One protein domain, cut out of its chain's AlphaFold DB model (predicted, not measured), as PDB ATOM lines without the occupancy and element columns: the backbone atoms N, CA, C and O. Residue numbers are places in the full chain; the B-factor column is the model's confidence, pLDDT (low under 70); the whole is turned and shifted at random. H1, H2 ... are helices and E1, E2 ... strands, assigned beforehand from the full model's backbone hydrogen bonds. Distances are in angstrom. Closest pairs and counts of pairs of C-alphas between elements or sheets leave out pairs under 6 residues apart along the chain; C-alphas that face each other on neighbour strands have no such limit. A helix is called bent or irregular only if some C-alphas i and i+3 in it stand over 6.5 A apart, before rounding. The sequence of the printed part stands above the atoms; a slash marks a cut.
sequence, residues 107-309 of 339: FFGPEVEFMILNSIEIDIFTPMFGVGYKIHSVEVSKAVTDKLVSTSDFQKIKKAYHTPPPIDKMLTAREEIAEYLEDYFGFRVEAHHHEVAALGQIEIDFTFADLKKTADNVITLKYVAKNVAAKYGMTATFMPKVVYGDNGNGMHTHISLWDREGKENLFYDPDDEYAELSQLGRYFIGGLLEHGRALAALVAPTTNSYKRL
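Overview. This is residues 107 to 309 of the 339 residues of a protein of Pyrodictiaceae archaeon (UniProt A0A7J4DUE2). A twisted sheet of five strands, E1, E4, E5, E6 and E7, has helices H1 and H2 crossing each other on one face. At one end E1 turns sharply into the hairpin of E2 and E3, whose tip, residues 125 to 130, sticks out; at the other end E7 leads through a long loop into the kinked helix H3, of which residues 285 to 295 stand free. The printed part has 203 residues with four named helices and seven named strands, which along the chain are E1, E2, E3, H1, E4, E5, H2, E6, E7, H3 and H4; the class is mixed, helices and strands, and the large sheet is branched, with the neighbour pairs E1 and E5, E1 and E6, E1 and E7, and E4 and E5, each antiparallel. It is only just compact, close to loose, with a radius of gyration of the C-alphas of 19.7 A and spans of 60 by 42 by 33 A.

Arrangement. E1, residues 107 to 117, has three neighbours, each antiparallel. E5, residues 201 to 206, lies on one side, with N 114 and O 202 within hydrogen-bond range at 2.9 A. On the other side are E7, residues 251 to 259, with N 111 and O 252 at 2.8 A, and E6, residues 235 to 237, with N 235 and O 117 at 2.7 A. E4, residues 189 to 194, forms a hairpin with E5, N 190 and O 205 being 2.8 A apart. H1, residues 171 to 185, lies over E5 at a height over the sheet of 8.7 A, only just along the strands at 28 degrees on the local plane. H2, residues 211 to 231, is on the same face. H1 and H2 touch at a steep tilt of 47 degrees, opposite ways, H2 with residues 220 to 229 alone; their closest C-alphas are those of Ile 177 and Ala 225, 5.9 A. E1 runs on into E2, residues 119 to 123, at 79 degrees; E2 forms a hairpin with E3, residues 132 to 136, with N 121 and O 134 at 2.8 A. H3, residues 279 to 299, only grazes the sheet; its closest C-alphas to E7 are those of Gly 281 and Leu 257, 8.0 A. H4, residues 305 to 308, is not on the sheet and is apart from H3. In H1 and H2 every O i to N i+4 pair is within hydrogen-bond range, in H3 13 of 17; H4 is too short for such a pair.

Along the chain. E1 begins at C-alpha 107 (123.374, 190.397, 189.108) and is 31.9 A long. H2 measures 30.3 A, E7 25.6 A and H1 20.1 A. H3 measures 25.0 A, with a kink of 86 degrees near residue 293, and is irregular: C-alphas 290 and 293 are 7.9 A apart. H4 ends at C-alpha 308 (148.756, 186.966, 185.146).

Size, cuts and confidence. The two C-alphas farthest apart, those of Phe 129 and Asp 271, are 64.1 A apart. The printed part has no cut. The long links are E3 to H1, E6 to E7 and E7 to H3. Mean pLDDT of the printed part is 91.2; residues 141 to 152 are under 70.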
ATOM      1  N   PHE A 107     122.583 189.237 188.707       96.62
ATOM      2  CA  PHE A 107     123.374 190.397 189.108       96.62
ATOM      3  C   PHE A 107     124.865 190.095 189.027       96.62
ATOM      4  O   PHE A 107     125.286 188.965 189.288       96.62
ATOM      5  N   PHE A 108     125.632 191.123 188.674       96.81
ATOM      6  CA  PHE A 108     127.070 191.076 188.457       96.81
ATOM      7  C   PHE A 108     127.738 192.222 189.223       96.81
ATOM      8  O   PHE A 108     127.413 193.388 188.978       96.81
ATOM      9  N   GLY A 109     128.669 191.900 190.119       95.25
ATOM     10  CA  GLY A 109     129.477 192.856 190.880       95.25
ATOM     11  C   GLY A 109     130.964 192.630 190.610       95.25
ATOM     12  O   GLY A 109     131.497 191.642 191.100       95.25
ATOM     13  N   PRO A 110     131.626 193.444 189.778       94.62
ATOM     14  CA  PRO A 110     133.035 193.274 189.464       94.62
ATOM     15  C   PRO A 110     133.920 194.154 190.356       94.62
ATOM     16  O   PRO A 110     133.729 195.365 190.408       94.62
ATOM     17  N   GLU A 111     134.944 193.562 190.954       94.00
ATOM     18  CA  GLU A 111     136.080 194.273 191.551       94.00
ATOM     19  C   GLU A 111     137.105 194.486 190.438       94.00
ATOM     20  O   GLU A 111     137.628 193.519 189.877       94.00
ATOM     21  N   VAL A 112     137.320 195.731 190.013       95.31
ATOM     22  CA  VAL A 112     138.185 196.036 188.864       95.31
ATOM     23  C   VAL A 112     139.499 196.624 189.361       95.31
ATOM     24  O   VAL A 112     139.586 197.817 189.651       95.31
ATOM     25  N   GLU A 113     140.544 195.806 189.360       97.44
ATOM     26  CA  GLU A 113     141.894 196.252 189.686       97.44
ATOM     27  C   GLU A 113     142.531 196.997 188.500       97.44
ATOM     28  O   GLU A 113     142.349 196.656 187.321       97.44
ATOM     29  N   PHE A 114     143.340 198.012 188.792       98.00
ATOM     30  CA  PHE A 114     144.131 198.732 187.795       98.00
ATOM     31  C   PHE A 114     145.355 199.403 188.404       98.00
ATOM     32  O   PHE A 114     145.498 199.486 189.616       98.00
ATOM     33  N   MET A 115     146.266 199.889 187.562       97.50
ATOM     34  CA  MET A 115     147.446 200.631 188.012       97.50
ATOM     35  C   MET A 115     147.428 202.060 187.496       97.50
ATOM     36  O   MET A 115     147.174 202.276 186.309       97.50
ATOM     37  N   ILE A 116     147.779 203.018 188.351       97.31
ATOM     38  CA  ILE A 116     148.140 204.382 187.952       97.31
ATOM     39  C   ILE A 116     149.664 204.506 187.994       97.31
ATOM     40  O   ILE A 116     150.307 204.312 189.022       97.31
ATOM     41  N   LEU A 117     150.257 204.819 186.845       95.62
ATOM     42  CA  LEU A 117     151.703 204.893 186.651       95.62
ATOM     43  C   LEU A 117     152.086 206.271 186.124       95.62
ATOM     44  O   LEU A 117     151.302 206.905 185.427       95.62
ATOM     45  N   ASN A 118     153.311 206.736 186.367       94.75
ATOM     46  CA  ASN A 118     153.759 207.986 185.744       94.75
ATOM     47  C   ASN A 118     153.923 207.826 184.232       94.75
ATOM     48  O   ASN A 118     153.551 208.719 183.481       94.75
ATOM     49  N   SER A 119     154.488 206.702 183.785       92.50
ATOM     50  CA  SER A 119     154.625 206.410 182.359       92.50
ATOM     51  C   SER A 119     154.771 204.917 182.080       92.50
ATOM     52  O   SER A 119     155.262 204.141 182.907       92.50
ATOM     53  N   ILE A 120     154.358 204.541 180.870       91.50
ATOM     54  CA  ILE A 120     154.674 203.267 180.229       91.50
ATOM     55  C   ILE A 120     155.225 203.608 178.844       91.50
ATOM     56  O   ILE A 120     154.524 204.186 178.018       91.50
ATOM     57  N   GLU A 121     156.483 203.267 178.600       90.38
ATOM     58  CA  GLU A 121     157.164 203.459 177.321       90.38
ATOM     59  C   GLU A 121     157.286 202.100 176.626       90.38
ATOM     60  O   GLU A 121     157.626 201.112 177.276       90.38
ATOM     61  N   ILE A 122     157.006 202.035 175.323       90.00
ATOM     62  CA  ILE A 122     157.041 200.798 174.534       90.00
ATOM     63  C   ILE A 122     157.937 201.017 173.316       90.00
ATOM     64  O   ILE A 122     157.743 201.971 172.564       90.00
ATOM     65  N   ASP A 123     158.878 200.102 173.097       88.44
ATOM     66  CA  ASP A 123     159.701 200.018 171.895       88.44
ATOM     67  C   ASP A 123     159.384 198.711 171.164       88.44
ATOM     68  O   ASP A 123     159.851 197.636 171.537       88.44
ATOM     69  N   ILE A 124     158.511 198.799 170.159       88.62
ATOM     70  CA  ILE A 124     158.116 197.670 169.296       88.62
ATOM     71  C   ILE A 124     158.197 198.005 167.803       88.62
ATOM     72  O   ILE A 124     157.972 197.138 166.964       88.62
ATOM     73  N   PHE A 125     158.514 199.254 167.455       84.38
ATOM     74  CA  PHE A 125     158.523 199.721 166.066       84.38
ATOM     75  C   PHE A 125     159.841 199.416 165.346       84.38
ATOM     76  O   PHE A 125     159.901 199.499 164.120       84.38
ATOM     77  N   THR A 126     160.885 199.022 166.085       86.00
ATOM     78  CA  THR A 126     162.185 198.624 165.524       86.00
ATOM     79  C   THR A 126     162.599 197.203 165.932       86.00
ATOM     80  O   THR A 126     163.709 196.987 166.418       86.00
ATOM     81  N   PRO A 127     161.754 196.181 165.673       85.88
ATOM     82  CA  PRO A 127     161.922 194.835 166.233       85.88
ATOM     83  C   PRO A 127     163.233 194.143 165.830       85.88
ATOM     84  O   PRO A 127     163.670 193.209 166.495       85.88
ATOM     85  N   MET A 128     163.879 194.598 164.752       88.94
ATOM     86  CA  MET A 128     165.173 194.084 164.298       88.94
ATOM     87  C   MET A 128     166.354 194.483 165.197       88.94
ATOM     88  O   MET A 128     167.396 193.834 165.139       88.94
ATOM     89  N   PHE A 129     166.204 195.534 166.008       89.75
ATOM     90  CA  PHE A 129     167.229 196.014 166.943       89.75
ATOM     91  C   PHE A 129     166.888 195.709 168.403       89.75
ATOM     92  O   PHE A 129     167.783 195.658 169.245       89.75
ATOM     93  N   GLY A 130     165.616 195.457 168.697       87.31
ATOM     94  CA  GLY A 130     165.143 195.068 170.013       87.31
ATOM     95  C   GLY A 130     163.644 195.289 170.142       87.31
ATOM     96  O   GLY A 130     163.031 195.983 169.336       87.31
ATOM     97  N   VAL A 131     163.059 194.673 171.164       92.19
ATOM     98  CA  VAL A 131     161.710 194.994 171.629       92.19
ATOM     99  C   VAL A 131     161.736 195.112 173.143       92.19
ATOM    100  O   VAL A 131     162.445 194.356 173.816       92.19
ATOM    101  N   GLY A 132     160.974 196.045 173.696       89.81
ATOM    102  CA  GLY A 132     160.956 196.257 175.134       89.81
ATOM    103  C   GLY A 132     159.873 197.212 175.596       89.81
ATOM    104  O   GLY A 132     159.167 197.837 174.808       89.81
ATOM    105  N   TYR A 133     159.753 197.316 176.912       91.19
ATOM    106  CA  TYR A 133     158.928 198.318 177.561       91.19
ATOM    107  C   TYR A 133     159.600 198.779 178.853       91.19
ATOM    108  O   TYR A 133     160.421 198.066 179.435       91.19
ATOM    109  N   LYS A 134     159.247 199.977 179.308       90.62
ATOM    110  CA  LYS A 134     159.745 200.564 180.550       90.62
ATOM    111  C   LYS A 134     158.593 201.197 181.309       90.62
ATOM    112  O   LYS A 134     157.787 201.916 180.732       90.62
ATOM    113  N   ILE A 135     158.529 200.918 182.604       90.50
ATOM    114  CA  ILE A 135     157.505 201.452 183.500       90.50
ATOM    115  C   ILE A 135     158.169 202.403 184.484       90.50
ATOM    116  O   ILE A 135     159.237 202.100 185.020       90.50
ATOM    117  N   HIS A 136     157.515 203.531 184.742       89.12
ATOM    118  CA  HIS A 136     157.879 204.447 185.812       89.12
ATOM    119  C   HIS A 136     156.721 204.596 186.800       89.12
ATOM    120  O   HIS A 136     155.603 204.935 186.409       89.12
ATOM    121  N   SER A 137     157.010 204.406 188.087       89.62
ATOM    122  CA  SER A 137     156.105 204.711 189.198       89.62
ATOM    123  C   SER A 137     156.863 205.466 190.289       89.62
ATOM    124  O   SER A 137     158.030 205.179 190.548       89.62
ATOM    125  N   VAL A 138     156.200 206.434 190.919       86.88
ATOM    126  CA  VAL A 138     156.710 207.203 192.066       86.88
ATOM    127  C   VAL A 138     156.682 206.410 193.369       86.88
ATOM    128  O   VAL A 138     157.381 206.778 194.309       86.88
ATOM    129  N   GLU A 139     155.892 205.340 193.442       86.62
ATOM    130  CA  GLU A 139     155.710 204.551 194.667       86.62
ATOM    131  C   GLU A 139     156.788 203.499 194.884       86.62
ATOM    132  O   GLU A 139     157.033 203.077 196.015       86.62
ATOM    133  N   VAL A 140     157.478 203.112 193.813       77.31
ATOM    134  CA  VAL A 140     158.650 202.251 193.900       77.31
ATOM    135  C   VAL A 140     159.878 203.097 193.645       77.31
ATOM    136  O   VAL A 140     160.063 203.698 192.590       77.31
ATOM    137  N   SER A 141     160.737 203.140 194.654       60.12
ATOM    138  CA  SER A 141     161.991 203.868 194.591       60.12
ATOM    139  C   SER A 141     162.870 203.381 193.429       60.12
ATOM    140  O   SER A 141     162.927 202.185 193.130       60.12
ATOM    141  N   LYS A 142     163.695 204.281 192.874       54.16
ATOM    142  CA  LYS A 142     164.878 203.944 192.051       54.16
ATOM    143  C   LYS A 142     165.918 203.083 192.793       54.16
ATOM    144  O   LYS A 142     167.012 202.876 192.287       54.16
ATOM    145  N   ALA A 143     165.587 202.535 193.958       44.75
ATOM    146  CA  ALA A 143     166.321 201.552 194.748       44.75
ATOM    147  C   ALA A 143     166.920 200.374 193.961       44.75
ATOM    148  O   ALA A 143     167.876 199.762 194.425       44.75
ATOM    149  N   VAL A 144     166.378 200.038 192.786       45.62
ATOM    150  CA  VAL A 144     166.962 199.007 191.908       45.62
ATOM    151  C   VAL A 144     168.200 199.533 191.150       45.62
ATOM    152  O   VAL A 144     169.046 198.748 190.733       45.62
ATOM    153  N   THR A 145     168.353 200.853 191.006       47.69
ATOM    154  CA  THR A 145     169.466 201.524 190.309       47.69
ATOM    155  C   THR A 145     170.370 202.377 191.210       47.69
ATOM    156  O   THR A 145     171.537 202.564 190.870       47.69
ATOM    157  N   ASP A 146     169.884 202.867 192.355       47.62
ATOM    158  CA  ASP A 146     170.642 203.737 193.265       47.62
ATOM    159  C   ASP A 146     171.156 202.979 194.503       47.62
ATOM    160  O   ASP A 146     170.427 202.236 195.154       47.62
ATOM    161  N   LYS A 147     172.439 203.176 194.852       52.19
ATOM    162  CA  LYS A 147     173.158 202.397 195.888       52.19
ATOM    163  C   LYS A 147     172.672 202.617 197.328       52.19
ATOM    164  O   LYS A 147     173.021 201.822 198.197       52.19
ATOM    165  N   LEU A 148     171.923 203.685 197.599       52.75
ATOM    166  CA  LEU A 148     171.384 204.026 198.918       52.75
ATOM    167  C   LEU A 148     170.038 204.726 198.738       52.75
ATOM    168  O   LEU A 148     169.931 205.691 197.988       52.75
ATOM    169  N   VAL A 149     169.026 204.253 199.453       56.50
ATOM    170  CA  VAL A 149     167.642 204.729 199.375       56.50
ATOM    171  C   VAL A 149     167.031 204.695 200.764       56.50
ATOM    172  O   VAL A 149     167.290 203.768 201.533       56.50
ATOM    173  N   SER A 150     166.246 205.723 201.091       57.69
ATOM    174  CA  SER A 150     165.511 205.789 202.356       57.69
ATOM    175  C   SER A 150     164.582 204.580 202.491       57.69
ATOM    176  O   SER A 150     163.860 204.243 201.554       57.69
ATOM    177  N   THR A 151     164.585 203.928 203.654       56.16
ATOM    178  CA  THR A 151     163.755 202.746 203.936       56.16
ATOM    179  C   THR A 151     162.307 203.079 204.301       56.16
ATOM    180  O   THR A 151     161.541 202.154 204.563       56.16
ATOM    181  N   SER A 152     161.940 204.363 204.388       61.38
ATOM    182  CA  SER A 152     160.669 204.803 204.980       61.38
ATOM    183  C   SER A 152     159.551 205.139 203.986       61.38
ATOM    184  O   SER A 152     158.396 205.130 204.396       61.38
ATOM    185  N   ASP A 153     159.853 205.397 202.705       72.00
ATOM    186  CA  ASP A 153     158.925 206.130 201.819       72.00
ATOM    187  C   ASP A 153     158.626 205.413 200.482       72.00
ATOM    188  O   ASP A 153     158.492 206.069 199.449       72.00
ATOM    189  N   PHE A 154     158.564 204.077 200.455       78.38
ATOM    190  CA  PHE A 154     158.233 203.337 199.227       78.38
ATOM    191  C   PHE A 154     157.424 202.063 199.486       78.38
ATOM    192  O   PHE A 154     157.538 201.433 200.543       78.38
ATOM    193  N   GLN A 155     156.643 201.663 198.484       87.06
ATOM    194  CA  GLN A 155     155.867 200.431 198.497       87.06
ATOM    195  C   GLN A 155     156.775 199.212 198.306       87.06
ATOM    196  O   GLN A 155     157.635 199.164 197.422       87.06
ATOM    197  N   LYS A 156     156.579 198.182 199.128       84.19
ATOM    198  CA  LYS A 156     157.297 196.910 198.987       84.19
ATOM    199  C   LYS A 156     156.545 196.006 198.013       84.19
ATOM    200  O   LYS A 156     155.335 195.853 198.136       84.19
ATOM    201  N   ILE A 157     157.283 195.363 197.104       86.44
ATOM    202  CA  ILE A 157     156.756 194.362 196.159       86.44
ATOM    203  C   ILE A 157     155.897 193.332 196.912       86.44
ATOM    204  O   ILE A 157     156.353 192.781 197.923       86.44
ATOM    205  N   LYS A 158     154.671 193.094 196.426       86.38
ATOM    206  CA  LYS A 158     153.626 192.240 197.021       86.38
ATOM    207  C   LYS A 158     153.165 192.590 198.442       86.38
ATOM    208  O   LYS A 158     152.690 191.720 199.170       86.38
ATOM    209  N   LYS A 159     153.403 193.811 198.915       86.50
ATOM    210  CA  LYS A 159     153.126 194.216 200.306       86.50
ATOM    211  C   LYS A 159     152.557 195.628 200.397       86.50
ATOM    212  O   LYS A 159     152.766 196.293 201.407       86.50
ATOM    213  N   ALA A 160     151.901 196.083 199.336       90.06
ATOM    214  CA  ALA A 160     151.321 197.416 199.266       90.06
ATOM    215  C   ALA A 160     149.833 197.462 199.668       90.06
ATOM    216  O   ALA A 160     149.235 198.538 199.699       90.06
ATOM    217  N   TYR A 161     149.262 196.300 200.006       93.56
ATOM    218  CA  TYR A 161     147.850 196.132 200.323       93.56
ATOM    219  C   TYR A 161     147.434 197.002 201.510       93.56
ATOM    220  O   TYR A 161     147.989 196.868 202.604       93.56
ATOM    221  N   HIS A 162     146.460 197.889 201.283       93.06
ATOM    222  CA  HIS A 162     145.910 198.813 202.287       93.06
ATOM    223  C   HIS A 162     146.969 199.697 202.965       93.06
ATOM    224  O   HIS A 162     146.802 200.149 204.101       93.06
ATOM    225  N   THR A 163     148.079 199.968 202.275       90.06
ATOM    226  CA  THR A 163     149.097 200.883 202.784       90.06
ATOM    227  C   THR A 163     148.532 202.310 202.862       90.06
ATOM    228  O   THR A 163     148.006 202.800 201.866       90.06
ATOM    229  N   PRO A 164     148.655 203.024 203.998       91.00
ATOM    230  CA  PRO A 164     148.190 204.403 204.109       91.00
ATOM    231  C   PRO A 164     149.226 205.427 203.599       91.00
ATOM    232  O   PRO A 164     150.417 205.116 203.436       91.00
ATOM    233  N   PRO A 165     148.827 206.700 203.421       90.00
ATOM    234  CA  PRO A 165     149.771 207.805 203.285       90.00
ATOM    235  C   PRO A 165     150.736 207.875 204.487       90.00
ATOM    236  O   PRO A 165     150.353 207.536 205.608       90.00
ATOM    237  N   PRO A 166     151.986 208.341 204.304       87.69
ATOM    238  CA  PRO A 166     152.525 208.967 203.098       87.69
ATOM    239  C   PRO A 166     153.118 207.979 202.081       87.69
ATOM    240  O   PRO A 166     153.721 208.436 201.110       87.69
ATOM    241  N   ILE A 167     153.024 206.664 202.309       88.56
ATOM    242  CA  ILE A 167     153.598 205.653 201.407       88.56
ATOM    243  C   ILE A 167     152.709 205.483 200.169       88.56
ATOM    244  O   ILE A 167     153.237 205.468 199.060       88.56
ATOM    245  N   ASP A 168     151.386 205.444 200.355       92.19
ATOM    246  CA  ASP A 168     150.417 205.537 199.260       92.19
ATOM    247  C   ASP A 168     150.457 206.939 198.641       92.19
ATOM    248  O   ASP A 168     150.120 207.941 199.284       92.19
ATOM    249  N   LYS A 169     150.928 207.010 197.395       92.50
ATOM    250  CA  LYS A 169     151.003 208.238 196.598       92.50
ATOM    251  C   LYS A 169     149.811 208.376 195.655       92.50
ATOM    252  O   LYS A 169     149.645 209.452 195.083       92.50
ATOM    253  N   MET A 170     149.025 207.317 195.459       95.25
ATOM    254  CA  MET A 170     147.879 207.299 194.550       95.25
ATOM    255  C   MET A 170     146.570 207.727 195.218       95.25
ATOM    256  O   MET A 170     145.606 207.971 194.496       95.25
ATOM    257  N   LEU A 171     146.531 207.874 196.551       95.69
ATOM    258  CA  LEU A 171     145.320 208.232 197.301       95.69
ATOM    259  C   LEU A 171     144.533 209.389 196.669       95.69
ATOM    260  O   LEU A 171     143.367 209.201 196.353       95.69
ATOM    261  N   THR A 172     145.156 210.542 196.408       96.19
ATOM    262  CA  THR A 172     144.443 211.715 195.862       96.19
ATOM    263  C   THR A 172     143.826 211.449 194.487       96.19
ATOM    264  O   THR A 172     142.705 211.868 194.220       96.19
ATOM    265  N   ALA A 173     144.535 210.737 193.606       96.94
ATOM    266  CA  ALA A 173     143.984 210.375 192.301       96.94
ATOM    267  C   ALA A 173     142.849 209.349 192.443       96.94
ATOM    268  O   ALA A 173     141.866 209.428 191.715       96.94
ATOM    269  N   ARG A 174     142.974 208.405 193.383       97.44
ATOM    270  CA  ARG A 174     141.962 207.383 193.671       97.44
ATOM    271  C   ARG A 174     140.685 207.986 194.264       97.44
ATOM    272  O   ARG A 174     139.607 207.644 193.792       97.44
ATOM    273  N   GLU A 175     140.812 208.902 195.222       97.56
ATOM    274  CA  GLU A 175     139.694 209.659 195.803       97.56
ATOM    275  C   GLU A 175     138.966 210.457 194.718       97.56
ATOM    276  O   GLU A 175     137.757 210.319 194.574       97.56
ATOM    277  N   GLU A 176     139.692 211.190 193.866       98.25
ATOM    278  CA  GLU A 176     139.061 211.956 192.783       98.25
ATOM    279  C   GLU A 176     138.340 211.053 191.761       98.25
ATOM    280  O   GLU A 176     137.289 211.423 191.236       98.25
ATOM    281  N   ILE A 177     138.868 209.854 191.472       98.50
ATOM    282  CA  ILE A 177     138.164 208.876 190.625       98.50
ATOM    283  C   ILE A 177     136.852 208.451 191.288       98.50
ATOM    284  O   ILE A 177     135.820 208.466 190.619       98.50
ATOM    285  N   ALA A 178     136.884 208.080 192.571       98.25
ATOM    286  CA  ALA A 178     135.695 207.662 193.311       98.25
ATOM    287  C   ALA A 178     134.643 208.782 193.371       98.25
ATOM    288  O   ALA A 178     133.493 208.553 193.001       98.25
ATOM    289  N   GLU A 179     135.054 210.006 193.715       98.06
ATOM    290  CA  GLU A 179     134.193 211.194 193.731       98.06
ATOM    291  C   GLU A 179     133.544 211.435 192.364       98.06
ATOM    292  O   GLU A 179     132.333 211.620 192.266       98.06
ATOM    293  N   TYR A 180     134.319 211.371 191.273       98.25
ATOM    294  CA  TYR A 180     133.765 211.572 189.934       98.25
ATOM    295  C   TYR A 180     132.736 210.505 189.573       98.25
ATOM    296  O   TYR A 180     131.710 210.834 188.973       98.25
ATOM    297  N   LEU A 181     132.993 209.244 189.926       98.31
ATOM    298  CA  LEU A 181     132.067 208.142 189.679       98.31
ATOM    299  C   LEU A 181     130.733 208.345 190.407       98.31
ATOM    300  O   LEU A 181     129.683 208.176 189.777       98.31
ATOM    301  N   GLU A 182     130.760 208.743 191.680       97.94
ATOM    302  CA  GLU A 182     129.545 209.010 192.458       97.94
ATOM    303  C   GLU A 182     128.802 210.256 191.955       97.94
ATOM    304  O   GLU A 182     127.636 210.164 191.563       97.94
ATOM    305  N   ASP A 183     129.490 211.398 191.874       97.56
ATOM    306  CA  ASP A 183     128.868 212.702 191.617       97.56
ATOM    307  C   ASP A 183     128.328 212.849 190.188       97.56
ATOM    308  O   ASP A 183     127.342 213.554 189.956       97.56
ATOM    309  N   TYR A 184     128.976 212.207 189.208       97.56
ATOM    310  CA  TYR A 184     128.678 212.426 187.789       97.56
ATOM    311  C   TYR A 184     128.169 211.186 187.067       97.56
ATOM    312  O   TYR A 184     127.416 211.325 186.103       97.56
ATOM    313  N   PHE A 185     128.562 209.979 187.470       97.31
ATOM    314  CA  PHE A 185     128.230 208.761 186.720       97.31
ATOM    315  C   PHE A 185     127.215 207.859 187.433       97.31
ATOM    316  O   PHE A 185     126.829 206.826 186.880       97.31
ATOM    317  N   GLY A 186     126.732 208.273 188.610       95.81
ATOM    318  CA  GLY A 186     125.687 207.572 189.352       95.81
ATOM    319  C   GLY A 186     126.154 206.232 189.912       95.81
ATOM    320  O   GLY A 186     125.366 205.286 189.975       95.81
ATOM    321  N   PHE A 187     127.439 206.130 190.247       97.44
ATOM    322  CA  PHE A 187     127.966 204.988 190.978       97.44
ATOM    323  C   PHE A 187     127.586 205.104 192.449       97.44
ATOM    324  O   PHE A 187     127.374 206.194 192.974       97.44
ATOM    325  N   ARG A 188     127.541 203.953 193.108       96.69
ATOM    326  CA  ARG A 188     127.630 203.856 194.556       96.69
ATOM    327  C   ARG A 188     128.933 203.136 194.851       96.69
ATOM    328  O   ARG A 188     129.020 201.936 194.591       96.69
ATOM    329  N   VAL A 189     129.940 203.884 195.275       96.31
ATOM    330  CA  VAL A 189     131.253 203.341 195.614       96.31
ATOM    331  C   VAL A 189     131.168 202.779 197.029       96.31
ATOM    332  O   VAL A 189     130.657 203.418 197.947       96.31
ATOM    333  N   GLU A 190     131.614 201.542 197.201       94.06
ATOM    334  CA  GLU A 190     131.551 200.833 198.482       94.06
ATOM    335  C   GLU A 190     132.884 200.925 199.220       94.06
ATOM    336  O   GLU A 190     132.921 201.185 200.425       94.06
ATOM    337  N   ALA A 191     133.980 200.775 198.478       93.50
ATOM    338  CA  ALA A 191     135.333 200.919 198.975       93.50
ATOM    339  C   ALA A 191     136.287 201.322 197.846       93.50
ATOM    340  O   ALA A 191     136.009 201.162 196.658       93.50
ATOM    341  N   HIS A 192     137.440 201.859 198.231       95.44
ATOM    342  CA  HIS A 192     138.585 201.980 197.344       95.44
ATOM    343  C   HIS A 192     139.873 201.855 198.155       95.44
ATOM    344  O   HIS A 192     140.019 202.472 199.218       95.44
ATOM    345  N   HIS A 193     140.850 201.112 197.656       95.94
ATOM    346  CA  HIS A 193     142.112 200.916 198.364       95.94
ATOM    347  C   HIS A 193     143.299 200.762 197.429       95.94
ATOM    348  O   HIS A 193     143.178 200.640 196.210       95.94
ATOM    349  N   HIS A 194     144.478 200.838 198.040       95.25
ATOM    350  CA  HIS A 194     145.704 200.399 197.413       95.25
ATOM    351  C   HIS A 194     145.777 198.870 197.463       95.25
ATOM    352  O   HIS A 194     145.609 198.266 198.526       95.25
ATOM    353  N   GLU A 195     146.065 198.275 196.317       93.69
ATOM    354  CA  GLU A 195     146.136 196.832 196.130       93.69
ATOM    355  C   GLU A 195     147.504 196.244 196.499       93.69
ATOM    356  O   GLU A 195     148.391 196.925 197.019       93.69
ATOM    357  N   VAL A 196     147.682 194.942 196.273       92.50
ATOM    358  CA  VAL A 196     148.869 194.188 196.703       92.50
ATOM    359  C   VAL A 196     150.170 194.626 196.008       92.50
ATOM    360  O   VAL A 196     151.225 194.652 196.662       92.50
ATOM    361  N   ALA A 197     150.137 194.951 194.709       91.44
ATOM    362  CA  ALA A 197     151.335 195.301 193.946       91.44
ATOM    363  C   ALA A 197     151.834 196.708 194.257       91.44
ATOM    364  O   ALA A 197     151.068 197.652 194.377       91.44
ATOM    365  N   ALA A 198     153.152 196.874 194.297       89.06
ATOM    366  CA  ALA A 198     153.788 198.098 194.768       89.06
ATOM    367  C   ALA A 198     153.692 199.297 193.814       89.06
ATOM    368  O   ALA A 198     154.053 200.404 194.200       89.06
ATOM    369  N   LEU A 199     153.298 199.083 192.556       89.81
ATOM    370  CA  LEU A 199     153.307 200.119 191.523       89.81
ATOM    371  C   LEU A 199     151.900 200.671 191.278       89.81
ATOM    372  O   LEU A 199     151.306 200.380 190.241       89.81
ATOM    373  N   GLY A 200     151.398 201.494 192.198       92.75
ATOM    374  CA  GLY A 200     150.163 202.257 192.015       92.75
ATOM    375  C   GLY A 200     148.941 201.401 191.738       92.75
ATOM    376  O   GLY A 200     148.043 201.866 191.033       92.75
ATOM    377  N   GLN A 201     148.938 200.149 192.205       96.62
ATOM    378  CA  GLN A 201     147.810 199.250 192.017       96.62
ATOM    379  C   GLN A 201     146.680 199.685 192.940       96.62
ATOM    380  O   GLN A 201     146.890 199.916 194.129       96.62
ATOM    381  N   ILE A 202     145.488 199.802 192.380       96.62
ATOM    382  CA  ILE A 202     144.300 200.265 193.071       96.62
ATOM    383  C   ILE A 202     143.083 199.455 192.640       96.62
ATOM    384  O   ILE A 202     143.020 198.945 191.520       96.62
ATOM    385  N   GLU A 203     142.116 199.405 193.542       97.38
ATOM    386  CA  GLU A 203     140.798 198.817 193.348       97.38
ATOM    387  C   GLU A 203     139.745 199.829 193.810       97.38
ATOM    388  O   GLU A 203     139.977 200.606 194.747       97.38
ATOM    389  N   ILE A 204     138.627 199.880 193.086       96.44
ATOM    390  CA  ILE A 204     137.448 200.676 193.432       96.44
ATOM    391  C   ILE A 204     136.237 199.769 193.269       96.44
ATOM    392  O   ILE A 204     135.888 199.395 192.144       96.44
ATOM    393  N   ASP A 205     135.584 199.487 194.388       94.19
ATOM    394  CA  ASP A 205     134.413 198.630 194.459       94.19
ATOM    395  C   ASP A 205     133.154 199.461 194.325       94.19
ATOM    396  O   ASP A 205     133.006 200.523 194.939       94.19
ATOM    397  N   PHE A 206     132.219 198.973 193.521       96.38
ATOM    398  CA  PHE A 206     130.934 199.618 193.327       96.38
ATOM    399  C   PHE A 206     129.807 198.598 193.325       96.38
ATOM    400  O   PHE A 206     129.978 197.450 192.910       96.38
ATOM    401  N   THR A 207     128.630 199.047 193.753       94.31
ATOM    402  CA  THR A 207     127.460 198.180 193.879       94.31
ATOM    403  C   THR A 207     127.123 197.496 192.551       94.31
ATOM    404  O   THR A 207     127.085 198.118 191.485       94.31
ATOM    405  N   PHE A 208     126.849 196.198 192.644       94.50
ATOM    406  CA  PHE A 208     126.416 195.340 191.546       94.50
ATOM    407  C   PHE A 208     125.171 195.873 190.818       94.50
ATOM    408  O   PHE A 208     124.356 196.625 191.356       94.50
ATOM    409  N   ALA A 209     124.981 195.417 189.584       95.81
ATOM    410  CA  ALA A 209     123.779 195.666 188.794       95.81
ATOM    411  C   ALA A 209     123.513 194.491 187.837       95.81
ATOM    412  O   ALA A 209     124.173 193.451 187.914       95.81
ATOM    413  N   ASP A 210     122.524 194.627 186.950       95.50
ATOM    414  CA  ASP A 210     122.368 193.693 185.832       95.50
ATOM    415  C   ASP A 210     123.591 193.726 184.894       95.50
ATOM    416  O   ASP A 210     124.389 194.665 184.910       95.50
ATOM    417  N   LEU A 211     123.732 192.709 184.040       95.75
ATOM    418  CA  LEU A 211     124.910 192.543 183.183       95.75
ATOM    419  C   LEU A 211     125.216 193.766 182.304       95.75
ATOM    420  O   LEU A 211     126.382 194.140 182.165       95.75
ATOM    421  N   LYS A 212     124.193 194.386 181.699       95.62
ATOM    422  CA  LYS A 212     124.389 195.526 180.792       95.62
ATOM    423  C   LYS A 212     124.867 196.734 181.591       95.62
ATOM    424  O   LYS A 212     125.871 197.346 181.229       95.62
ATOM    425  N   LYS A 213     124.178 197.058 182.688       96.88
ATOM    426  CA  LYS A 213     124.532 198.197 183.541       96.88
ATOM    427  C   LYS A 213     125.907 198.013 184.181       96.88
ATOM    428  O   LYS A 213     126.692 198.957 184.213       96.88
ATOM    429  N   THR A 214     126.233 196.808 184.630       97.56
ATOM    430  CA  THR A 214     127.557 196.491 185.169       97.56
ATOM    431  C   THR A 214     128.648 196.645 184.108       97.56
ATOM    432  O   THR A 214     129.673 197.270 184.381       97.56
ATOM    433  N   ALA A 215     128.437 196.158 182.881       97.38
ATOM    434  CA  ALA A 215     129.396 196.344 181.791       97.38
ATOM    435  C   ALA A 215     129.612 197.835 181.457       97.38
ATOM    436  O   ALA A 215     130.754 198.276 181.293       97.38
ATOM    437  N   ASP A 216     128.539 198.631 181.439       98.06
ATOM    438  CA  ASP A 216     128.609 200.089 181.273       98.06
ATOM    439  C   ASP A 216     129.421 200.757 182.377       98.06
ATOM    440  O   ASP A 216     130.239 201.643 182.107       98.06
ATOM    441  N   ASN A 217     129.211 200.323 183.619       98.06
ATOM    442  CA  ASN A 217     129.940 200.823 184.771       98.06
ATOM    443  C   ASN A 217     131.437 200.475 184.660       98.06
ATOM    444  O   ASN A 217     132.275 201.356 184.828       98.06
ATOM    445  N   VAL A 218     131.811 199.256 184.259       98.12
ATOM    446  CA  VAL A 218     133.228 198.881 184.058       98.12
ATOM    447  C   VAL A 218     133.901 199.757 182.993       98.12
ATOM    448  O   VAL A 218     135.024 200.232 183.182       98.12
ATOM    449  N   ILE A 219     133.230 200.002 181.865       98.00
ATOM    450  CA  ILE A 219     133.756 200.869 180.799       98.00
ATOM    451  C   ILE A 219     133.873 202.320 181.279       98.00
ATOM    452  O   ILE A 219     134.866 202.993 180.991       98.00
ATOM    453  N   THR A 220     132.896 202.781 182.058       98.38
ATOM    454  CA  THR A 220     132.883 204.126 182.640       98.38
ATOM    455  C   THR A 220     133.999 204.307 183.668       98.38
ATOM    456  O   THR A 220     134.728 205.292 183.580       98.38
ATOM    457  N   LEU A 221     134.224 203.339 184.562       98.50
ATOM    458  CA  LEU A 221     135.352 203.327 185.498       98.50
ATOM    459  C   LEU A 221     136.683 203.444 184.749       98.50
ATOM    460  O   LEU A 221     137.491 204.321 185.053       98.50
ATOM    461  N   LYS A 222     136.889 202.629 183.706       98.56
ATOM    462  CA  LYS A 222     138.096 202.698 182.864       98.56
ATOM    463  C   LYS A 222     138.280 204.073 182.230       98.56
ATOM    464  O   LYS A 222     139.404 204.569 182.149       98.56
ATOM    465  N   TYR A 223     137.197 204.676 181.753       98.25
ATOM    466  CA  TYR A 223     137.211 205.996 181.134       98.25
ATOM    467  C   TYR A 223     137.537 207.102 182.146       98.25
ATOM    468  O   TYR A 223     138.427 207.912 181.885       98.25
ATOM    469  N   VAL A 224     136.888 207.108 183.313       98.56
ATOM    470  CA  VAL A 224     137.139 208.077 184.392       98.56
ATOM    471  C   VAL A 224     138.569 207.946 184.903       98.56
ATOM    472  O   VAL A 224     139.305 208.929 184.881       98.56
ATOM    473  N   ALA A 225     139.011 206.734 185.246       98.56
ATOM    474  CA  ALA A 225     140.364 206.474 185.731       98.56
ATOM    475  C   ALA A 225     141.447 206.979 184.771       98.56
ATOM    476  O   ALA A 225     142.405 207.625 185.190       98.56
ATOM    477  N   LYS A 226     141.284 206.739 183.463       98.25
ATOM    478  CA  LYS A 226     142.227 207.223 182.443       98.25
ATOM    479  C   LYS A 226     142.253 208.747 182.344       98.25
ATOM    480  O   LYS A 226     143.336 209.312 182.209       98.25
ATOM    481  N   ASN A 227     141.100 209.415 182.416       98.06
ATOM    482  CA  ASN A 227     141.033 210.878 182.339       98.06
ATOM    483  C   ASN A 227     141.568 211.549 183.610       98.06
ATOM    484  O   ASN A 227     142.314 212.523 183.509       98.06
ATOM    485  N   VAL A 228     141.252 211.012 184.792       98.31
ATOM    486  CA  VAL A 228     141.804 211.512 186.057       98.31
ATOM    487  C   VAL A 228     143.313 211.284 186.097       98.31
ATOM    488  O   VAL A 228     144.054 212.232 186.329       98.31
ATOM    489  N   ALA A 229     143.813 210.091 185.753       97.81
ATOM    490  CA  ALA A 229     145.258 209.861 185.668       97.81
ATOM    491  C   ALA A 229     145.944 210.854 184.710       97.81
ATOM    492  O   ALA A 229     146.958 211.453 185.068       97.81
ATOM    493  N   ALA A 230     145.354 211.112 183.536       97.38
ATOM    494  CA  ALA A 230     145.884 212.081 182.579       97.38
ATOM    495  C   ALA A 230     145.932 213.518 183.137       97.38
ATOM    496  O   ALA A 230     146.895 214.239 182.869       97.38
ATOM    497  N   LYS A 231     144.953 213.929 183.960       96.50
ATOM    498  CA  LYS A 231     144.954 215.228 184.666       96.50
ATOM    499  C   LYS A 231     146.187 215.392 185.565       96.50
ATOM    500  O   LYS A 231     146.717 216.495 185.672       96.50
ATOM    501  N   TYR A 232     146.673 214.301 186.155       96.19
ATOM    502  CA  TYR A 232     147.884 214.263 186.983       96.19
ATOM    503  C   TYR A 232     149.178 214.006 186.187       96.19
ATOM    504  O   TYR A 232     150.240 213.829 186.782       96.19
ATOM    505  N   GLY A 233     149.123 213.977 184.849       96.19
ATOM    506  CA  GLY A 233     150.275 213.620 184.013       96.19
ATOM    507  C   GLY A 233     150.706 212.158 184.173       96.19
ATOM    508  O   GLY A 233     151.874 211.833 183.976       96.19
ATOM    509  N   MET A 234     149.773 211.294 184.573       96.81
ATOM    510  CA  MET A 234     149.945 209.860 184.787       96.81
ATOM    511  C   MET A 234     149.131 209.065 183.754       96.81
ATOM    512  O   MET A 234     148.366 209.609 182.961       96.81
ATOM    513  N   THR A 235     149.296 207.747 183.749       96.75
ATOM    514  CA  THR A 235     148.598 206.806 182.870       96.75
ATOM    515  C   THR A 235     147.962 205.704 183.706       96.75
ATOM    516  O   THR A 235     148.662 204.996 184.427       96.75
ATOM    517  N   ALA A 236     146.645 205.527 183.572       97.81
ATOM    518  CA  ALA A 236     145.940 204.378 184.133       97.81
ATOM    519  C   ALA A 236     145.962 203.194 183.153       97.81
ATOM    520  O   ALA A 236     145.656 203.350 181.965       97.81
ATOM    521  N   THR A 237     146.276 201.997 183.644       97.31
ATOM    522  CA  THR A 237     146.274 200.758 182.862       97.31
ATOM    523  C   THR A 237     145.527 199.639 183.576       97.31
ATOM    524  O   THR A 237     145.734 199.380 184.754       97.31
ATOM    525  N   PHE A 238     144.686 198.943 182.813       97.38
ATOM    526  CA  PHE A 238     143.876 197.801 183.251       97.38
ATOM    527  C   PHE A 238     144.419 196.489 182.665       97.38
ATOM    528  O   PHE A 238     143.716 195.487 182.576       97.38
ATOM    529  N   MET A 239     145.656 196.506 182.157       96.12
ATOM    530  CA  MET A 239     146.278 195.305 181.612       96.12
ATOM    531  C   MET A 239     146.459 194.254 182.722       96.12
ATOM    532  O   MET A 239     146.920 194.624 183.804       96.12
ATOM    533  N   PRO A 240     146.202 192.957 182.456       96.38
ATOM    534  CA  PRO A 240     146.245 191.922 183.495       96.38
ATOM    535  C   PRO A 240     147.606 191.770 184.178       96.38
ATOM    536  O   PRO A 240     147.696 191.539 185.378       96.38
ATOM    537  N   LYS A 241     148.699 191.889 183.420       95.50
ATOM    538  CA  LYS A 241     150.054 191.820 183.965       95.50
ATOM    539  C   LYS A 241     150.885 192.977 183.444       95.50
ATOM    540  O   LYS A 241     151.274 192.997 182.283       95.50
ATOM    541  N   VAL A 242     151.122 193.958 184.302       91.88
ATOM    542  CA  VAL A 242     151.923 195.141 183.965       91.88
ATOM    543  C   VAL A 242     153.378 194.919 184.381       91.88
ATOM    544  O   VAL A 242     154.303 195.172 183.611       91.88
ATOM    545  N   VAL A 243     153.585 194.367 185.578       88.69
ATOM    546  CA  VAL A 243     154.906 194.180 186.188       88.69
ATOM    547  C   VAL A 243     155.173 192.694 186.416       88.69
ATOM    548  O   VAL A 243     154.340 191.962 186.956       88.69
ATOM    549  N   TYR A 244     156.349 192.226 186.000       89.12
ATOM    550  CA  TYR A 244     156.817 190.883 186.329       89.12
ATOM    551  C   TYR A 244     157.274 190.823 187.792       89.12
ATOM    552  O   TYR A 244     157.973 191.718 188.256       89.12
ATOM    553  N   GLY A 245     156.929 189.751 188.510       87.31
ATOM    554  CA  GLY A 245     157.369 189.558 189.896       87.31
ATOM    555  C   GLY A 245     156.481 190.198 190.968       87.31
ATOM    556  O   GLY A 245     156.684 189.905 192.145       87.31
ATOM    557  N   ASP A 246     155.451 190.957 190.587       91.50
ATOM    558  CA  ASP A 246     154.455 191.543 191.501       91.50
ATOM    559  C   ASP A 246     153.019 191.128 191.135       91.50
ATOM    560  O   ASP A 246     152.843 190.446 190.126       91.50
ATOM    561  N   ASN A 247     151.997 191.466 191.927       92.44
ATOM    562  CA  ASN A 247     150.593 191.147 191.613       92.44
ATOM    563  C   ASN A 247     150.132 191.821 190.299       92.44
ATOM    564  O   ASN A 247     150.806 192.691 189.743       92.44
ATOM    565  N   GLY A 248     149.053 191.310 189.706       94.44
ATOM    566  CA  GLY A 248     148.530 191.802 188.432       94.44
ATOM    567  C   GLY A 248     147.023 191.970 188.488       94.44
ATOM    568  O   GLY A 248     146.371 191.227 189.208       94.44
ATOM    569  N   ASN A 249     146.506 192.879 187.669       96.44
ATOM    570  CA  ASN A 249     145.130 193.348 187.720       96.44
ATOM    571  C   ASN A 249     144.104 192.256 187.376       96.44
ATOM    572  O   ASN A 249     144.113 191.707 186.267       96.44
ATOM    573  N   GLY A 250     143.239 191.945 188.336       94.69
ATOM    574  CA  GLY A 250     142.043 191.126 188.187       94.69
ATOM    575  C   GLY A 250     140.782 191.899 187.804       94.69
ATOM    576  O   GLY A 250     140.740 193.126 187.797       94.69
ATOM    577  N   MET A 251     139.749 191.129 187.462       96.00
ATOM    578  CA  MET A 251     138.365 191.591 187.466       96.00
ATOM    579  C   MET A 251     137.514 190.535 188.176       96.00
ATOM    580  O   MET A 251     136.892 189.696 187.516       96.00
ATOM    581  N   HIS A 252     137.570 190.487 189.508       93.25
ATOM    582  CA  HIS A 252     136.834 189.471 190.260       93.25
ATOM    583  C   HIS A 252     135.346 189.740 190.103       93.25
ATOM    584  O   HIS A 252     134.839 190.763 190.538       93.25
ATOM    585  N   THR A 253     134.647 188.850 189.403       94.00
ATOM    586  CA  THR A 253     133.250 189.082 189.040       94.00
ATOM    587  C   THR A 253     132.358 188.222 189.907       94.00
ATOM    588  O   THR A 253     132.254 187.013 189.705       94.00
ATOM    589  N   HIS A 254     131.694 188.866 190.856       93.00
ATOM    590  CA  HIS A 254     130.672 188.262 191.686       93.00
ATOM    591  C   HIS A 254     129.385 188.098 190.881       93.00
ATOM    592  O   HIS A 254     128.967 189.031 190.195       93.00
ATOM    593  N   ILE A 255     128.751 186.927 190.944       95.44
ATOM    594  CA  ILE A 255     127.543 186.603 190.178       95.44
ATOM    595  C   ILE A 255     126.511 185.960 191.098       95.44
ATOM    596  O   ILE A 255     126.829 185.061 191.871       95.44
ATOM    597  N   SER A 256     125.250 186.364 190.976       94.56
ATOM    598  CA  SER A 256     124.135 185.709 191.672       94.56
ATOM    599  C   SER A 256     122.917 185.553 190.776       94.56
ATOM    600  O   SER A 256     122.570 186.505 190.072       94.56
ATOM    601  N   LEU A 257     122.233 184.411 190.872       96.19
ATOM    602  CA  LEU A 257     120.895 184.231 190.313       96.19
ATOM    603  C   LEU A 257     119.833 184.439 191.386       96.19
ATOM    604  O   LEU A 257     119.925 183.907 192.488       96.19
ATOM    605  N   TRP A 258     118.815 185.201 191.025       96.88
ATOM    606  CA  TRP A 258     117.664 185.528 191.844       96.88
ATOM    607  C   TRP A 258     116.401 185.029 191.160       96.88
ATOM    608  O   TRP A 258     116.410 184.704 189.965       96.88
ATOM    609  N   ASP A 259     115.309 184.980 191.913       95.25
ATOM    610  CA  ASP A 259     113.995 184.751 191.328       95.25
ATOM    611  C   ASP A 259     113.670 185.787 190.228       95.25
ATOM    612  O   ASP A 259     114.342 186.811 190.034       95.25
ATOM    613  N   ARG A 260     112.610 185.514 189.468       93.44
ATOM    614  CA  ARG A 260     112.165 186.378 188.366       93.44
ATOM    615  C   ARG A 260     111.865 187.819 188.800       93.44
ATOM    616  O   ARG A 260     111.866 188.719 187.968       93.44
ATOM    617  N   GLU A 261     111.563 188.028 190.074       92.38
ATOM    618  CA  GLU A 261     111.195 189.321 190.647       92.38
ATOM    619  C   GLU A 261     112.406 190.045 191.254       92.38
ATOM    620  O   GLU A 261     112.283 191.207 191.642       92.38
ATOM    621  N   GLY A 262     113.563 189.376 191.317       92.25
ATOM    622  CA  GLY A 262     114.784 189.862 191.941       92.25
ATOM    623  C   GLY A 262     114.697 189.946 193.468       92.25
ATOM    624  O   GLY A 262     115.367 190.799 194.044       92.25
ATOM    625  N   LYS A 263     113.855 189.135 194.127       92.81
ATOM    626  CA  LYS A 263     113.587 189.241 195.576       92.81
ATOM    627  C   LYS A 263     114.333 188.230 196.432       92.81
ATOM    628  O   LYS A 263     114.788 188.597 197.512       92.81
ATOM    629  N   GLU A 264     114.458 186.991 195.974       94.25
ATOM    630  CA  GLU A 264     115.205 185.945 196.676       94.25
ATOM    631  C   GLU A 264     116.454 185.526 195.899       94.25
ATOM    632  O   GLU A 264     116.392 185.235 194.703       94.25
ATOM    633  N   ASN A 265     117.592 185.474 196.599       95.56
ATOM    634  CA  ASN A 265     118.846 184.947 196.075       95.56
ATOM    635  C   ASN A 265     118.778 183.417 196.038       95.56
ATOM    636  O   ASN A 265     118.844 182.756 197.071       95.56
ATOM    637  N   LEU A 266     118.697 182.850 194.839       96.38
ATOM    638  CA  LEU A 266     118.537 181.411 194.643       96.38
ATOM    639  C   LEU A 266     119.843 180.631 194.812       96.38
ATOM    640  O   LEU A 266     119.833 179.401 194.744       96.38
ATOM    641  N   PHE A 267     120.975 181.313 194.983       95.44
ATOM    642  CA  PHE A 267     122.234 180.666 195.340       95.44
ATOM    643  C   PHE A 267     122.386 180.440 196.841       95.44
ATOM    644  O   PHE A 267     123.186 179.590 197.224       95.44
ATOM    645  N   TYR A 268     121.622 181.145 197.672       94.00
ATOM    646  CA  TYR A 268     121.672 180.972 199.116       94.00
ATOM    647  C   TYR A 268     120.866 179.744 199.549       94.00
ATOM    648  O   TYR A 268     119.730 179.553 199.110       94.00
ATOM    649  N   ASP A 269     121.455 178.920 200.408       93.75
ATOM    650  CA  ASP A 269     120.789 177.801 201.070       93.75
ATOM    651  C   ASP A 269     121.267 177.716 202.527       93.75
ATOM    652  O   ASP A 269     122.388 177.268 202.765       93.75
ATOM    653  N   PRO A 270     120.458 178.150 203.511       92.56
ATOM    654  CA  PRO A 270     120.857 178.148 204.918       92.56
ATOM    655  C   PRO A 270     121.052 176.737 205.493       92.56
ATOM    656  O   PRO A 270     121.647 176.601 206.562       92.56
ATOM    657  N   ASP A 271     120.548 175.699 204.817       93.62
ATOM    658  CA  ASP A 271     120.653 174.311 205.267       93.62
ATOM    659  C   ASP A 271     121.931 173.619 204.739       93.62
ATOM    660  O   ASP A 271     122.227 172.482 205.115       93.62
ATOM    661  N   ASP A 272     122.723 174.287 203.890       90.19
ATOM    662  CA  ASP A 272     124.006 173.771 203.413       90.19
ATOM    663  C   ASP A 272     125.128 173.989 204.444       90.19
ATOM    664  O   ASP A 272     125.653 175.088 204.610       90.19
ATOM    665  N   GLU A 273     125.565 172.904 205.090       87.88
ATOM    666  CA  GLU A 273     126.556 172.932 206.180       87.88
ATOM    667  C   GLU A 273     127.963 173.413 205.772       87.88
ATOM    668  O   GLU A 273     128.810 173.642 206.639       87.88
ATOM    669  N   TYR A 274     128.258 173.512 204.471       83.56
ATOM    670  CA  TYR A 274     129.610 173.792 203.987       83.56
ATOM    671  C   TYR A 274     129.831 175.252 203.596       83.56
ATOM    672  O   TYR A 274     130.830 175.842 204.005       83.56
ATOM    673  N   ALA A 275     128.949 175.811 202.768       85.81
ATOM    674  CA  ALA A 275     129.134 177.134 202.182       85.81
ATOM    675  C   ALA A 275     127.834 177.946 202.093       85.81
ATOM    676  O   ALA A 275     127.841 178.995 201.455       85.81
ATOM    677  N   GLU A 276     126.736 177.464 202.687       92.44
ATOM    678  CA  GLU A 276     125.393 178.038 202.526       92.44
ATOM    679  C   GLU A 276     124.983 178.161 201.040       92.44
ATOM    680  O   GLU A 276     124.344 179.128 200.613       92.44
ATOM    681  N   LEU A 277     125.425 177.192 200.224       92.25
ATOM    682  CA  LEU A 277     125.284 177.201 198.772       92.25
ATOM    683  C   LEU A 277     124.229 176.202 198.294       92.25
ATOM    684  O   LEU A 277     124.415 174.984 198.392       92.25
ATOM    685  N   SER A 278     123.206 176.722 197.620       95.44
ATOM    686  CA  SER A 278     122.136 175.914 197.043       95.44
ATOM    687  C   SER A 278     122.625 174.959 195.954       95.44
ATOM    688  O   SER A 278     123.623 175.185 195.256       95.44
ATOM    689  N   GLN A 279     121.854 173.897 195.715       95.38
ATOM    690  CA  GLN A 279     122.114 172.978 194.607       95.38
ATOM    691  C   GLN A 279     122.113 173.688 193.239       95.38
ATOM    692  O   GLN A 279     122.881 173.309 192.351       95.38
ATOM    693  N   LEU A 280     121.302 174.742 193.070       95.25
ATOM    694  CA  LEU A 280     121.313 175.579 191.868       95.25
ATOM    695  C   LEU A 280     122.656 176.304 191.718       95.25
ATOM    696  O   LEU A 280     123.253 176.263 190.642       95.25
ATOM    697  N   GLY A 281     123.159 176.912 192.796       93.81
ATOM    698  CA  GLY A 281     124.469 177.561 192.807       93.81
ATOM    699  C   GLY A 281     125.608 176.585 192.499       93.81
ATOM    700  O   GLY A 281     126.488 176.886 191.694       93.81
ATOM    701  N   ARG A 282     125.549 175.357 193.031       93.31
ATOM    702  CA  ARG A 282     126.514 174.287 192.709       93.31
ATOM    703  C   ARG A 282     126.490 173.906 191.226       93.31
ATOM    704  O   ARG A 282     127.555 173.732 190.634       93.31
ATOM    705  N   TYR A 283     125.311 173.799 190.610       95.81
ATOM    706  CA  TYR A 283     125.203 173.517 189.173       95.81
ATOM    707  C   TYR A 283     125.676 174.678 188.303       95.81
ATOM    708  O   TYR A 283     126.347 174.440 187.300       95.81
ATOM    709  N   PHE A 284     125.394 175.916 188.706       95.38
ATOM    710  CA  PHE A 284     125.918 177.100 188.035       95.38
ATOM    711  C   PHE A 284     127.453 177.095 188.018       95.38
ATOM    712  O   PHE A 284     128.069 177.246 186.962       95.38
ATOM    713  N   ILE A 285     128.073 176.810 189.168       93.19
ATOM    714  CA  ILE A 285     129.527 176.638 189.279       93.19
ATOM    715  C   ILE A 285     130.014 175.482 188.398       93.19
ATOM    716  O   ILE A 285     131.015 175.626 187.697       93.19
ATOM    717  N   GLY A 286     129.303 174.352 188.394       94.00
ATOM    718  CA  GLY A 286     129.612 173.200 187.546       94.00
ATOM    719  C   GLY A 286     129.694 173.559 186.060       94.00
ATOM    720  O   GLY A 286     130.672 173.200 185.407       94.00
ATOM    721  N   GLY A 287     128.734 174.337 185.549       95.00
ATOM    722  CA  GLY A 287     128.741 174.813 184.162       95.00
ATOM    723  C   GLY A 287     129.920 175.740 183.849       95.00
ATOM    724  O   GLY A 287     130.538 175.626 182.789       95.00
ATOM    725  N   LEU A 288     130.292 176.616 184.788       92.50
ATOM    726  CA  LEU A 288     131.459 177.489 184.630       92.50
ATOM    727  C   LEU A 288     132.772 176.700 184.609       92.50
ATOM    728  O   LEU A 288     133.651 177.001 183.805       92.50
ATOM    729  N   LEU A 289     132.894 175.647 185.419       90.12
ATOM    730  CA  LEU A 289     134.059 174.759 185.399       90.12
ATOM    731  C   LEU A 289     134.118 173.915 184.120       90.12
ATOM    732  O   LEU A 289     135.188 173.786 183.522       90.12
ATOM    733  N   GLU A 290     132.981 173.370 183.685       94.12
ATOM    734  CA  GLU A 290     132.872 172.573 182.459       94.12
ATOM    735  C   GLU A 290     133.274 173.387 181.222       94.12
ATOM    736  O   GLU A 290     134.017 172.906 180.362       94.12
ATOM    737  N   HIS A 291     132.852 174.651 181.162       94.38
ATOM    738  CA  HIS A 291     133.137 175.542 180.040       94.38
ATOM    739  C   HIS A 291     134.355 176.450 180.240       94.38
ATOM    740  O   HIS A 291     134.710 177.176 179.312       94.38
ATOM    741  N   GLY A 292     135.045 176.384 181.384       90.25
ATOM    742  CA  GLY A 292     136.076 177.353 181.777       90.25
ATOM    743  C   GLY A 292     137.162 177.577 180.723       90.25
ATOM    744  O   GLY A 292     137.504 178.710 180.406       90.25
ATOM    745  N   ARG A 293     137.646 176.509 180.071       89.62
ATOM    746  CA  ARG A 293     138.657 176.629 178.999       89.62
ATOM    747  C   ARG A 293     138.174 177.419 177.783       89.62
ATOM    748  O   ARG A 293     138.968 178.136 177.185       89.62
ATOM    749  N   ALA A 294     136.914 177.248 177.389       94.12
ATOM    750  CA  ALA A 294     136.331 177.999 176.281       94.12
ATOM    751  C   ALA A 294     135.985 179.425 176.723       94.12
ATOM    752  O   ALA A 294     136.236 180.376 175.986       94.12
ATOM    753  N   LEU A 295     135.482 179.570 177.953       93.31
ATOM    754  CA  LEU A 295     135.163 180.853 178.562       93.31
ATOM    755  C   LEU A 295     136.396 181.762 178.627       93.31
ATOM    756  O   LEU A 295     136.270 182.941 178.318       93.31
ATOM    757  N   ALA A 296     137.592 181.212 178.884       91.31
ATOM    758  CA  ALA A 296     138.876 181.924 178.865       91.31
ATOM    759  C   ALA A 296     139.087 182.823 177.635       91.31
ATOM    760  O   ALA A 296     139.725 183.868 177.740       91.31
ATOM    761  N   ALA A 297     138.541 182.455 176.472       92.31
ATOM    762  CA  ALA A 297     138.640 183.266 175.260       92.31
ATOM    763  C   ALA A 297     137.870 184.599 175.347       92.31
ATOM    764  O   ALA A 297     138.163 185.512 174.582       92.31
ATOM    765  N   LEU A 298     136.899 184.707 176.258       91.94
ATOM    766  CA  LEU A 298     136.049 185.881 176.461       91.94
ATOM    767  C   LEU A 298     136.474 186.699 177.685       91.94
ATOM    768  O   LEU A 298     136.539 187.922 177.612       91.94
ATOM    769  N   VAL A 299     136.778 186.032 178.798       92.69
ATOM    770  CA  VAL A 299     137.083 186.686 180.088       92.69
ATOM    771  C   VAL A 299     138.590 186.917 180.306       92.69
ATOM    772  O   VAL A 299     138.980 187.903 180.929       92.69
ATOM    773  N   ALA A 300     139.449 186.136 179.635       94.38
ATOM    774  CA  ALA A 300     140.902 186.327 179.562       94.38
ATOM    775  C   ALA A 300     141.399 186.441 178.099       94.38
ATOM    776  O   ALA A 300     142.281 185.684 177.675       94.38
ATOM    777  N   PRO A 301     140.883 187.400 177.301       94.50
ATOM    778  CA  PRO A 301     141.008 187.377 175.840       94.50
ATOM    779  C   PRO A 301     142.394 187.775 175.310       94.50
ATOM    780  O   PRO A 301     142.655 187.667 174.113       94.50
ATOM    781  N   THR A 302     143.308 188.257 176.160       95.81
ATOM    782  CA  THR A 302     144.610 188.776 175.716       95.81
ATOM    783  C   THR A 302     145.746 187.812 176.027       95.81
ATOM    784  O   THR A 302     145.740 187.116 177.041       95.81
ATOM    785  N   THR A 303     146.810 187.842 175.225       95.88
ATOM    786  CA  THR A 303     148.050 187.108 175.537       95.88
ATOM    787  C   THR A 303     148.654 187.533 176.880       95.88
ATOM    788  O   THR A 303     149.286 186.718 177.556       95.88
ATOM    789  N   ASN A 304     148.430 188.786 177.299       95.62
ATOM    790  CA  ASN A 304     148.881 189.304 178.585       95.62
ATOM    791  C   ASN A 304     148.091 188.731 179.775       95.62
ATOM    792  O   ASN A 304     148.652 188.577 180.860       95.62
ATOM    793  N   SER A 305     146.828 188.338 179.576       95.44
ATOM    794  CA  SER A 305     146.017 187.652 180.594       95.44
ATOM    795  C   SER A 305     146.729 186.396 181.103       95.44
ATOM    796  O   SER A 305     146.895 186.203 182.305       95.44
ATOM    797  N   TYR A 306     147.310 185.612 180.196       94.25
ATOM    798  CA  TYR A 306     148.052 184.390 180.529       94.25
ATOM    799  C   TYR A 306     149.427 184.641 181.172       94.25
ATOM    800  O   TYR A 306     150.096 183.699 181.586       94.25
ATOM    801  N   LYS A 307     149.871 185.902 181.279       93.31
ATOM    802  CA  LYS A 307     151.032 186.291 182.102       93.31
ATOM    803  C   LYS A 307     150.634 186.578 183.552       93.31
ATOM    804  O   LYS A 307     151.491 186.523 184.433       93.31
ATOM    805  N   ARG A 308     149.351 186.875 183.802       93.25
ATOM    806  CA  ARG A 308     148.756 186.966 185.146       93.25
ATOM    807  C   ARG A 308     148.396 185.585 185.684       93.25
ATOM    808  O   ARG A 308     148.694 185.328 186.844       93.25
ATOM    809  N   LEU A 309     147.821 184.712 184.853       88.06
ATOM    810  CA  LEU A 309     147.389 183.349 185.211       88.06
ATOM    811  C   LEU A 309     148.580 182.389 185.408       88.06
ATOM    812  O   LEU A 309     148.733 181.387 184.712       88.06
TER     813      LEU A 309